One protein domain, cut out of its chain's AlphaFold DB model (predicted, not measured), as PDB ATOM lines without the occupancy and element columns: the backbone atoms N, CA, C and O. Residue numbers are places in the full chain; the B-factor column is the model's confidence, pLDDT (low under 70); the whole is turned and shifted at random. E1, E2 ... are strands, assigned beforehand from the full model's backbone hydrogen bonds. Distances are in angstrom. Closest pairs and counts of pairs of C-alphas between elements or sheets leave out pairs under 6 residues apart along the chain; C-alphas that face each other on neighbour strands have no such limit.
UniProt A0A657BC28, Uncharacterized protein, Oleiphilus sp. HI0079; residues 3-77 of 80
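This is residues 3 to 77 of the 80 residues of an uncharacterized protein of Oleiphilus sp. HI0079 (UniProt A0A657BC28). A long, twisted slab of three strands, E4, E5 and E6, has a much smaller three-stranded sheet, E1, E2 and E3, beside its E4 edge, the two only partly face to face. A wide loop, residues 12 to 29, joins E2 to E3. The printed part has 75 residues, with six strands, E1 to E6, and no named helix; both sheets are antiparallel, in the orders E1 E2 E3 and E4 E5 E6, and the class is all strand. It is only just loose, close to compact, with a radius of gyration of the C-alphas of 13.8 A, and flat, spanning 47 by 29 by 15 A.

E1, residues 3 to 5, begins at C-alpha 3 (38.300, 43.035, -14.002). E2 is residues 8 to 11 and E3 residues 30 to 33. E4, residues 36 to 44, measures 22.9 A, E5, residues 52 to 61, 29.4 A, and E6, residues 67 to 76, 28.7 A, ending at C-alpha 76 (33.209, 31.366, -1.226).

Each sheet is a meander, each strand the antiparallel neighbour of the one before. N 3 and O 10 of hairpin E1 and E2 are 2.9 A apart, within hydrogen-bond range, as are N 11 and O 30 of hairpin E2 and E3, 2.7 A. The two sheets form a sandwich, two sheets face to face, their best planes 42 degrees apart. The closest C-alphas of E1 and E4 are those of Phe 4 and Gly 39, 5.8 A. E3 and E4 meet only through their link. Hairpin E4 and E5 has N 42 and O 55 at 2.9 A, and hairpin E5 and E6 has N 56 and O 72 at 2.9 A, both within hydrogen-bond range. E1 and E6 are apart.

The two C-alphas farthest apart, of Leu 48 and Ser 64, are 46.9 A apart. The printed part has no cut, and the link E2 to E3 is long. Mean pLDDT of the printed part is 87.2, with residue 21 under 70.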
ATOM      1  N   CYS A   3      38.947  42.143 -13.032       85.56
ATOM      2  CA  CYS A   3      38.300  43.035 -14.002       85.56
ATOM      3  C   CYS A   3      38.695  42.677 -15.438       85.56
ATOM      4  O   CYS A   3      39.859  42.359 -15.693       85.56
ATOM      5  N   PHE A   4      37.753  42.782 -16.373       87.44
ATOM      6  CA  PHE A   4      38.010  42.600 -17.799       87.44
ATOM      7  C   PHE A   4      38.332  43.947 -18.450       87.44
ATOM      8  O   PHE A   4      37.498  44.850 -18.448       87.44
ATOM      9  N   VAL A   5      39.535  44.094 -19.009       86.62
ATOM     10  CA  VAL A   5      39.981  45.330 -19.673       86.62
ATOM     11  C   VAL A   5      40.751  44.972 -20.937       86.62
ATOM     12  O   VAL A   5      41.732  44.237 -20.872       86.62
ATOM     13  N   GLY A   6      40.316  45.483 -22.092       85.88
ATOM     14  CA  GLY A   6      41.052  45.340 -23.358       85.88
ATOM     15  C   GLY A   6      41.306  43.893 -23.801       85.88
ATOM     16  O   GLY A   6      42.332  43.624 -24.413       85.88
ATOM     17  N   GLY A   7      40.414  42.959 -23.452       88.81
ATOM     18  CA  GLY A   7      40.568  41.528 -23.745       88.81
ATOM     19  C   GLY A   7      41.484  40.763 -22.785       88.81
ATOM     20  O   GLY A   7      41.844  39.612 -23.043       88.81
ATOM     21  N   PHE A   8      41.848  41.385 -21.664       89.88
ATOM     22  CA  PHE A   8      42.585  40.766 -20.571       89.88
ATOM     23  C   PHE A   8      41.704  40.646 -19.333       89.88
ATOM     24  O   PHE A   8      40.915  41.543 -19.031       89.88
ATOM     25  N   LEU A   9      41.892  39.563 -18.584       90.06
ATOM     26  CA  LEU A   9      41.447  39.476 -17.200       90.06
ATOM     27  C   LEU A   9      42.597  39.951 -16.313       90.06
ATOM     28  O   LEU A   9      43.669  39.344 -16.292       90.06
ATOM     29  N   ASN A  10      42.360  41.034 -15.584       90.00
ATOM     30  CA  ASN A  10      43.313  41.627 -14.656       90.00
ATOM     31  C   ASN A  10      42.926  41.308 -13.218       90.00
ATOM     32  O   ASN A  10      41.755  41.388 -12.849       90.00
ATOM     33  N   TYR A  11      43.925  40.992 -12.407       88.94
ATOM     34  CA  TYR A  11      43.832  40.825 -10.970       88.94
ATOM     35  C   TYR A  11      44.496  42.006 -10.252       88.94
ATOM     36  O   TYR A  11      45.640  42.350 -10.524       88.94
ATOM     37  N   TYR A  12      43.780  42.609  -9.309       88.06
ATOM     38  CA  TYR A  12      44.237  43.716  -8.473       88.06
ATOM     39  C   TYR A  12      44.339  43.258  -7.017       88.06
ATOM     40  O   TYR A  12      43.363  42.756  -6.446       88.06
ATOM     41  N   THR A  13      45.511  43.413  -6.410       86.44
ATOM     42  CA  THR A  13      45.776  43.053  -5.009       86.44
ATOM     43  C   THR A  13      45.286  44.137  -4.047       86.44
ATOM     44  O   THR A  13      45.075  45.277  -4.440       86.44
ATOM     45  N   GLY A  14      45.067  43.780  -2.775       83.81
ATOM     46  CA  GLY A  14      44.593  44.724  -1.748       83.81
ATOM     47  C   GLY A  14      43.077  44.952  -1.721       83.81
ATOM     48  O   GLY A  14      42.590  45.704  -0.883       83.81
ATOM     49  N   TYR A  15      42.321  44.266  -2.584       81.94
ATOM     50  CA  TYR A  15      40.865  44.383  -2.682       81.94
ATOM     51  C   TYR A  15      40.181  43.015  -2.579       81.94
ATOM     52  O   TYR A  15      40.581  42.060  -3.254       81.94
ATOM     53  N   GLY A  16      39.116  42.946  -1.776       81.12
ATOM     54  CA  GLY A  16      38.231  41.781  -1.684       81.12
ATOM     55  C   GLY A  16      37.240  41.669  -2.852       81.12
ATOM     56  O   GLY A  16      37.222  42.502  -3.764       81.12
ATOM     57  N   PHE A  17      36.397  40.631  -2.810       80.44
ATOM     58  CA  PHE A  17      35.277  40.474  -3.743       80.44
ATOM     59  C   PHE A  17      34.217  41.547  -3.480       80.44
ATOM     60  O   PHE A  17      33.763  41.724  -2.351       80.44
ATOM     61  N   GLN A  18      33.832  42.271  -4.525       77.31
ATOM     62  CA  GLN A  18      32.862  43.360  -4.463       77.31
ATOM     63  C   GLN A  18      32.134  43.474  -5.817       77.31
ATOM     64  O   GLN A  18      32.654  43.030  -6.834       77.31
ATOM     65  N   SER A  19      30.920  44.015  -5.862       70.44
ATOM     66  CA  SER A  19      30.120  44.045  -7.102       70.44
ATOM     67  C   SER A  19      30.615  45.056  -8.147       70.44
ATOM     68  O   SER A  19      30.256  44.948  -9.313       70.44
ATOM     69  N   SER A  20      31.422  46.039  -7.745       72.25
ATOM     70  CA  SER A  20      31.951  47.094  -8.615       72.25
ATOM     71  C   SER A  20      33.293  47.591  -8.092       72.25
ATOM     72  O   SER A  20      33.393  47.934  -6.919       72.25
ATOM     73  N   ILE A  21      34.313  47.673  -8.938       69.94
ATOM     74  CA  ILE A  21      35.606  48.257  -8.552       69.94
ATOM     75  C   ILE A  21      35.531  49.780  -8.756       69.94
ATOM     76  O   ILE A  21      34.866  50.223  -9.696       69.94
ATOM     77  N   PRO A  22      36.214  50.582  -7.918       70.75
ATOM     78  CA  PRO A  22      36.612  51.941  -8.286       70.75
ATOM     79  C   PRO A  22      37.269  51.983  -9.676       70.75
ATOM     80  O   PRO A  22      37.728  50.957 -10.168       70.75
ATOM     81  N   ASP A  23      37.341  53.152 -10.310       77.19
ATOM     82  CA  ASP A  23      37.992  53.280 -11.619       77.19
ATOM     83  C   ASP A  23      39.386  52.598 -11.617       77.19
ATOM     84  O   ASP A  23      40.264  52.998 -10.842       77.19
ATOM     85  N   PRO A  24      39.599  51.549 -12.440       72.25
ATOM     86  CA  PRO A  24      40.840  50.785 -12.442       72.25
ATOM     87  C   PRO A  24      42.041  51.570 -12.982       72.25
ATOM     88  O   PRO A  24      43.162  51.074 -12.876       72.25
ATOM     89  N   SER A  25      41.846  52.777 -13.531       78.19
ATOM     90  CA  SER A  25      42.917  53.637 -14.056       78.19
ATOM     91  C   SER A  25      44.005  53.981 -13.027       78.19
ATOM     92  O   SER A  25      45.162  54.171 -13.400       78.19
ATOM     93  N   GLY A  26      43.659  54.020 -11.736       80.62
ATOM     94  CA  GLY A  26      44.591  54.280 -10.634       80.62
ATOM     95  C   GLY A  26      45.166  53.030  -9.962       80.62
ATOM     96  O   GLY A  26      45.889  53.152  -8.974       80.62
ATOM     97  N   LEU A  27      44.822  51.831 -10.441       84.44
ATOM     98  CA  LEU A  27      45.210  50.564  -9.819       84.44
ATOM     99  C   LEU A  27      46.289  49.857 -10.642       84.44
ATOM    100  O   LEU A  27      46.272  49.906 -11.867       84.44
ATOM    101  N   THR A  28      47.191  49.130  -9.980       88.75
ATOM    102  CA  THR A  28      48.210  48.313 -10.661       88.75
ATOM    103  C   THR A  28      47.631  46.944 -11.040       88.75
ATOM    104  O   THR A  28      47.360  46.146 -10.135       88.75
ATOM    105  N   PRO A  29      47.430  46.633 -12.336       90.00
ATOM    106  CA  PRO A  29      46.892  45.345 -12.759       90.00
ATOM    107  C   PRO A  29      47.970  44.255 -12.801       90.00
ATOM    108  O   PRO A  29      49.102  44.491 -13.218       90.00
ATOM    109  N   GLN A  30      47.583  43.026 -12.465       92.25
ATOM    110  CA  GLN A  30      48.307  41.804 -12.806       92.25
ATOM    111  C   GLN A  30      47.491  41.008 -13.828       92.25
ATOM    112  O   GLN A  30      46.397  40.542 -13.519       92.25
ATOM    113  N   VAL A  31      48.014  40.816 -15.038       92.00
ATOM    114  CA  VAL A  31      47.330  40.021 -16.070       92.00
ATOM    115  C   VAL A  31      47.300  38.551 -15.649       92.00
ATOM    116  O   VAL A  31      48.346  37.965 -15.371       92.00
ATOM    117  N   VAL A  32      46.109  37.949 -15.615       91.25
ATOM    118  CA  VAL A  32      45.918  36.519 -15.301       91.25
ATOM    119  C   VAL A  32      45.411  35.705 -16.491       91.25
ATOM    120  O   VAL A  32      45.629  34.500 -16.534       91.25
ATOM    121  N   ALA A  33      44.769  36.350 -17.467       89.31
ATOM    122  CA  ALA A  33      44.387  35.734 -18.734       89.31
ATOM    123  C   ALA A  33      44.302  36.786 -19.851       89.31
ATOM    124  O   ALA A  33      44.130  37.978 -19.583       89.31
ATOM    125  N   SER A  34      44.436  36.343 -21.098       90.94
ATOM    126  CA  SER A  34      44.416  37.170 -22.311       90.94
ATOM    127  C   SER A  34      43.573  36.513 -23.407       90.94
ATOM    128  O   SER A  34      43.159  35.366 -23.257       90.94
ATOM    129  N   GLN A  35      43.334  37.244 -24.503       90.62
ATOM    130  CA  GLN A  35      42.508  36.797 -25.639       90.62
ATOM    131  C   GLN A  35      41.053  36.506 -25.246       90.62
ATOM    132  O   GLN A  35      40.419  35.578 -25.747       90.62
ATOM    133  N   LEU A  36      40.531  37.321 -24.328       90.81
ATOM    134  CA  LEU A  36      39.166  37.208 -23.840       90.81
ATOM    135  C   LEU A  36      38.239  38.196 -24.554       90.81
ATOM    136  O   LEU A  36      38.640  39.313 -24.889       90.81
ATOM    137  N   ARG A  37      36.977  37.816 -24.724       89.31
ATOM    138  CA  ARG A  37      35.879  38.691 -25.152       89.31
ATOM    139  C   ARG A  37      34.706  38.581 -24.187       89.31
ATOM    140  O   ARG A  37      34.592  37.603 -23.453       89.31
ATOM    141  N   ASP A  38      33.886  39.632 -24.165       84.94
ATOM    142  CA  ASP A  38      32.575  39.655 -23.503       84.94
ATOM    143  C   ASP A  38      32.596  39.174 -22.035       84.94
ATOM    144  O   ASP A  38      31.684  38.518 -21.537       84.94
ATOM    145  N   GLY A  39      33.679  39.513 -21.328       87.38
ATOM    146  CA  GLY A  39      33.907  39.093 -19.955       87.38
ATOM    147  C   GLY A  39      33.017  39.821 -18.950       87.38
ATOM    148  O   GLY A  39      32.958  41.051 -18.929       87.38
ATOM    149  N   ALA A  40      32.380  39.062 -18.065       86.38
ATOM    150  CA  ALA A  40      31.577  39.558 -16.962       86.38
ATOM    151  C   ALA A  40      31.977  38.891 -15.642       86.38
ATOM    152  O   ALA A  40      32.296  37.701 -15.564       86.38
ATOM    153  N   PHE A  41      31.950  39.698 -14.588       86.31
ATOM    154  CA  PHE A  41      32.174  39.277 -13.215       86.31
ATOM    155  C   PHE A  41      30.941  39.647 -12.399       86.31
ATOM    156  O   PHE A  41      30.540  40.811 -12.373       86.31
ATOM    157  N   ALA A  42      30.360  38.670 -11.711       86.81
ATOM    158  CA  ALA A  42      29.275  38.897 -10.771       86.81
ATOM    159  C   ALA A  42      29.646  38.319  -9.408       86.81
ATOM    160  O   ALA A  42      30.121  37.192  -9.297       86.81
ATOM    161  N   TYR A  43      29.401  39.096  -8.358       87.62
ATOM    162  CA  TYR A  43      29.606  38.661  -6.986       87.62
ATOM    163  C   TYR A  43      28.324  38.838  -6.184       87.62
ATOM    164  O   TYR A  43      27.781  39.939  -6.087       87.62
ATOM    165  N   SER A  44      27.863  37.744  -5.587       90.25
ATOM    166  CA  SER A  44      26.811  37.733  -4.584       90.25
ATOM    167  C   SER A  44      27.449  37.516  -3.212       90.25
ATOM    168  O   SER A  44      28.001  36.438  -2.968       90.25
ATOM    169  N   PRO A  45      27.391  38.501  -2.302       88.19
ATOM    170  CA  PRO A  45      27.885  38.321  -0.947       88.19
ATOM    171  C   PRO A  45      27.228  37.132  -0.240       88.19
ATOM    172  O   PRO A  45      26.051  36.809  -0.452       88.19
ATOM    173  N   GLY A  46      28.014  36.483   0.616       87.31
ATOM    174  CA  GLY A  46      27.509  35.456   1.517       87.31
ATOM    175  C   GLY A  46      26.628  36.055   2.610       87.31
ATOM    176  O   GLY A  46      26.721  37.238   2.937       87.31
ATOM    177  N   THR A  47      25.782  35.216   3.191       87.12
ATOM    178  CA  THR A  47      24.995  35.519   4.390       87.12
ATOM    179  C   THR A  47      25.388  34.552   5.507       87.12
ATOM    180  O   THR A  47      26.179  33.634   5.300       87.12
ATOM    181  N   LEU A  48      24.797  34.696   6.696       84.44
ATOM    182  CA  LEU A  48      24.993  33.732   7.789       84.44
ATOM    183  C   LEU A  48      24.508  32.309   7.448       84.44
ATOM    184  O   LEU A  48      24.888  31.355   8.118       84.44
ATOM    185  N   SER A  49      23.666  32.166   6.421       85.00
ATOM    186  CA  SER A  49      23.057  30.903   6.000       85.00
ATOM    187  C   SER A  49      23.508  30.417   4.620       85.00
ATOM    188  O   SER A  49      23.150  29.308   4.227       85.00
ATOM    189  N   ARG A  50      24.280  31.213   3.867       87.12
ATOM    190  CA  ARG A  50      24.704  30.891   2.496       87.12
ATOM    191  C   ARG A  50      26.115  31.399   2.217       87.12
ATOM    192  O   ARG A  50      26.448  32.529   2.556       87.12
ATOM    193  N   ALA A  51      26.908  30.597   1.511       88.88
ATOM    194  CA  ALA A  51      28.190  31.027   0.966       88.88
ATOM    195  C   ALA A  51      28.041  32.240   0.026       88.88
ATOM    196  O   ALA A  51      26.981  32.472  -0.568       88.88
ATOM    197  N   GLY A  52      29.119  33.016  -0.103       89.94
ATOM    198  CA  GLY A  52      29.228  33.981  -1.190       89.94
ATOM    199  C   GLY A  52      29.392  33.247  -2.514       89.94
ATOM    200  O   GLY A  52      29.944  32.150  -2.549       89.94
ATOM    201  N   VAL A  53      28.926  33.846  -3.601       91.69
ATOM    202  CA  VAL A  53      29.014  33.260  -4.939       91.69
ATOM    203  C   VAL A  53      29.728  34.234  -5.850       91.69
ATOM    204  O   VAL A  53      29.353  35.403  -5.924       91.69
ATOM    205  N   VAL A  54      30.748  33.756  -6.547       89.44
ATOM    206  CA  VAL A  54      31.405  34.478  -7.633       89.44
ATOM    207  C   VAL A  54      31.084  33.753  -8.929       89.44
ATOM    208  O   VAL A  54      31.288  32.547  -9.024       89.44
ATOM    209  N   ILE A  55      30.603  34.493  -9.920       91.19
ATOM    210  CA  ILE A  55      30.395  34.008 -11.280       91.19
ATOM    211  C   ILE A  55      31.345  34.772 -12.196       91.19
ATOM    212  O   ILE A  55      31.375  36.005 -12.197       91.19
ATOM    213  N   LEU A  56      32.121  34.020 -12.967       89.00
ATOM    214  CA  LEU A  56      32.999  34.514 -14.019       89.00
ATOM    215  C   LEU A  56      32.518  33.919 -15.336       89.00
ATOM    216  O   LEU A  56      32.515  32.699 -15.494       89.00
ATOM    217  N   SER A  57      32.127  34.770 -16.275       92.69
ATOM    218  CA  SER A  57      31.764  34.353 -17.629       92.69
ATOM    219  C   SER A  57      32.581  35.134 -18.639       92.69
ATOM    220  O   SER A  57      32.691  36.349 -18.509       92.69
ATOM    221  N   PHE A  58      33.173  34.462 -19.614       92.50
ATOM    222  CA  PHE A  58      33.967  35.096 -20.660       92.50
ATOM    223  C   PHE A  58      34.096  34.171 -21.863       92.50
ATOM    224  O   PHE A  58      34.016  32.950 -21.736       92.50
ATOM    225  N   ASP A  59      34.373  34.764 -23.012       94.69
ATOM    226  CA  ASP A  59      34.667  34.040 -24.235       94.69
ATOM    227  C   ASP A  59      36.175  34.018 -24.478       94.69
ATOM    228  O   ASP A  59      36.843  35.044 -24.363       94.69
ATOM    229  N   VAL A  60      36.719  32.855 -24.826       92.31
ATOM    230  CA  VAL A  60      38.095  32.710 -25.314       92.31
ATOM    231  C   VAL A  60      38.055  32.658 -26.833       92.31
ATOM    232  O   VAL A  60      37.268  31.901 -27.404       92.31
ATOM    233  N   VAL A  61      38.904  33.453 -27.480       91.69
ATOM    234  CA  VAL A  61      39.065  33.442 -28.937       91.69
ATOM    235  C   VAL A  61      40.415  32.836 -29.278       91.69
ATOM    236  O   VAL A  61      41.437  33.277 -28.753       91.69
ATOM    237  N   ASP A  62      40.427  31.833 -30.148       89.44
ATOM    238  CA  ASP A  62      41.672  31.251 -30.643       89.44
ATOM    239  C   ASP A  62      42.213  31.981 -31.887       89.44
ATOM    240  O   ASP A  62      41.589  32.884 -32.447       89.44
ATOM    241  N   ALA A  63      43.391  31.562 -32.358       89.19
ATOM    242  CA  ALA A  63      44.027  32.156 -33.534       89.19
ATOM    243  C   ALA A  63      43.246  31.940 -34.848       89.19
ATOM    244  O   ALA A  63      43.476  32.666 -35.815       89.19
ATOM    245  N   SER A  64      42.342  30.956 -34.902       92.56
ATOM    246  CA  SER A  64      41.463  30.705 -36.052       92.56
ATOM    247  C   SER A  64      40.193  31.564 -36.029       92.56
ATOM    248  O   SER A  64      39.474  31.627 -37.026       92.56
ATOM    249  N   GLY A  65      39.933  32.248 -34.910       89.00
ATOM    250  CA  GLY A  65      38.715  33.012 -34.664       89.00
ATOM    251  C   GLY A  65      37.576  32.179 -34.075       89.00
ATOM    252  O   GLY A  65      36.460  32.691 -33.965       89.00
ATOM    253  N   ALA A  66      37.823  30.923 -33.689       93.06
ATOM    254  CA  ALA A  66      36.833  30.120 -32.986       93.06
ATOM    255  C   ALA A  66      36.607  30.686 -31.581       93.06
ATOM    256  O   ALA A  66      37.547  31.098 -30.898       93.06
ATOM    257  N   VAL A  67      35.342  30.706 -31.163       94.56
ATOM    258  CA  VAL A  67      34.913  31.265 -29.881       94.56
ATOM    259  C   VAL A  67      34.458  30.134 -28.970       94.56
ATOM    260  O   VAL A  67      33.595  29.340 -29.348       94.56
ATOM    261  N   GLN A  68      35.017  30.083 -27.764       94.38
ATOM    262  CA  GLN A  68      34.585  29.172 -26.711       94.38
ATOM    263  C   GLN A  68      34.128  29.960 -25.487       94.38
ATOM    264  O   GLN A  68      34.929  30.625 -24.831       94.38
ATOM    265  N   SER A  69      32.851  29.819 -25.141       94.44
ATOM    266  CA  SER A  69      32.294  30.416 -23.931       94.44
ATOM    267  C   SER A  69      32.637  29.594 -22.695       94.44
ATOM    268  O   SER A  69      32.447  28.374 -22.656       94.44
ATOM    269  N   ILE A  70      33.114  30.280 -21.661       91.69
ATOM    270  CA  ILE A  70      33.426  29.722 -20.351       91.69
ATOM    271  C   ILE A  70      32.544  30.409 -19.313       91.69
ATOM    272  O   ILE A  70      32.480  31.633 -19.249       91.69
ATOM    273  N   ALA A  71      31.892  29.609 -18.473       92.50
ATOM    274  CA  ALA A  71      31.181  30.071 -17.291       92.50
ATOM    275  C   ALA A  71      31.650  29.260 -16.082       92.50
ATOM    276  O   ALA A  71      31.590  28.029 -16.082       92.50
ATOM    277  N   GLN A  72      32.138  29.952 -15.058       90.38
ATOM    278  CA  GLN A  72      32.607  29.361 -13.814       90.38
ATOM    279  C   GLN A  72      31.852  29.960 -12.638       90.38
ATOM    280  O   GLN A  72      31.758  31.179 -12.498       90.38
ATOM    281  N   GLU A  73      31.366  29.084 -11.767       92.88
ATOM    282  CA  GLU A  73      30.803  29.450 -10.476       92.88
ATOM    283  C   GLU A  73      31.751  29.003  -9.363       92.88
ATOM    284  O   GLU A  73      32.229  27.867  -9.341       92.88
ATOM    285  N   ILE A  74      32.017  29.907  -8.426       90.50
ATOM    286  CA  ILE A  74      32.892  29.682  -7.283       90.50
ATOM    287  C   ILE A  74      32.104  30.001  -6.015       90.50
ATOM    288  O   ILE A  74      31.601  31.109  -5.831       90.50
ATOM    289  N   GLN A  75      32.035  29.022  -5.116       90.94
ATOM    290  CA  GLN A  75      31.396  29.159  -3.812       90.94
ATOM    291  C   GLN A  75      32.443  29.568  -2.765       90.94
ATOM    292  O   GLN A  75      33.338  28.794  -2.424       90.94
ATOM    293  N   VAL A  76      32.320  30.784  -2.238       86.31
ATOM    294  CA  VAL A  76      33.209  31.366  -1.226       86.31
ATOM    295  C   VAL A  76      32.650  31.065   0.164       86.31
ATOM    296  O   VAL A  76      31.668  31.668   0.606       86.31
ATOM    297  N   ARG A  77      33.281  30.122   0.869       84.06
ATOM    298  CA  ARG A  77      32.958  29.791   2.263       84.06
ATOM    299  C   ARG A  77      33.983  30.447   3.183       84.06
ATOM    300  O   ARG A  77      35.173  30.196   3.028       84.06
TER     301      ARG A  77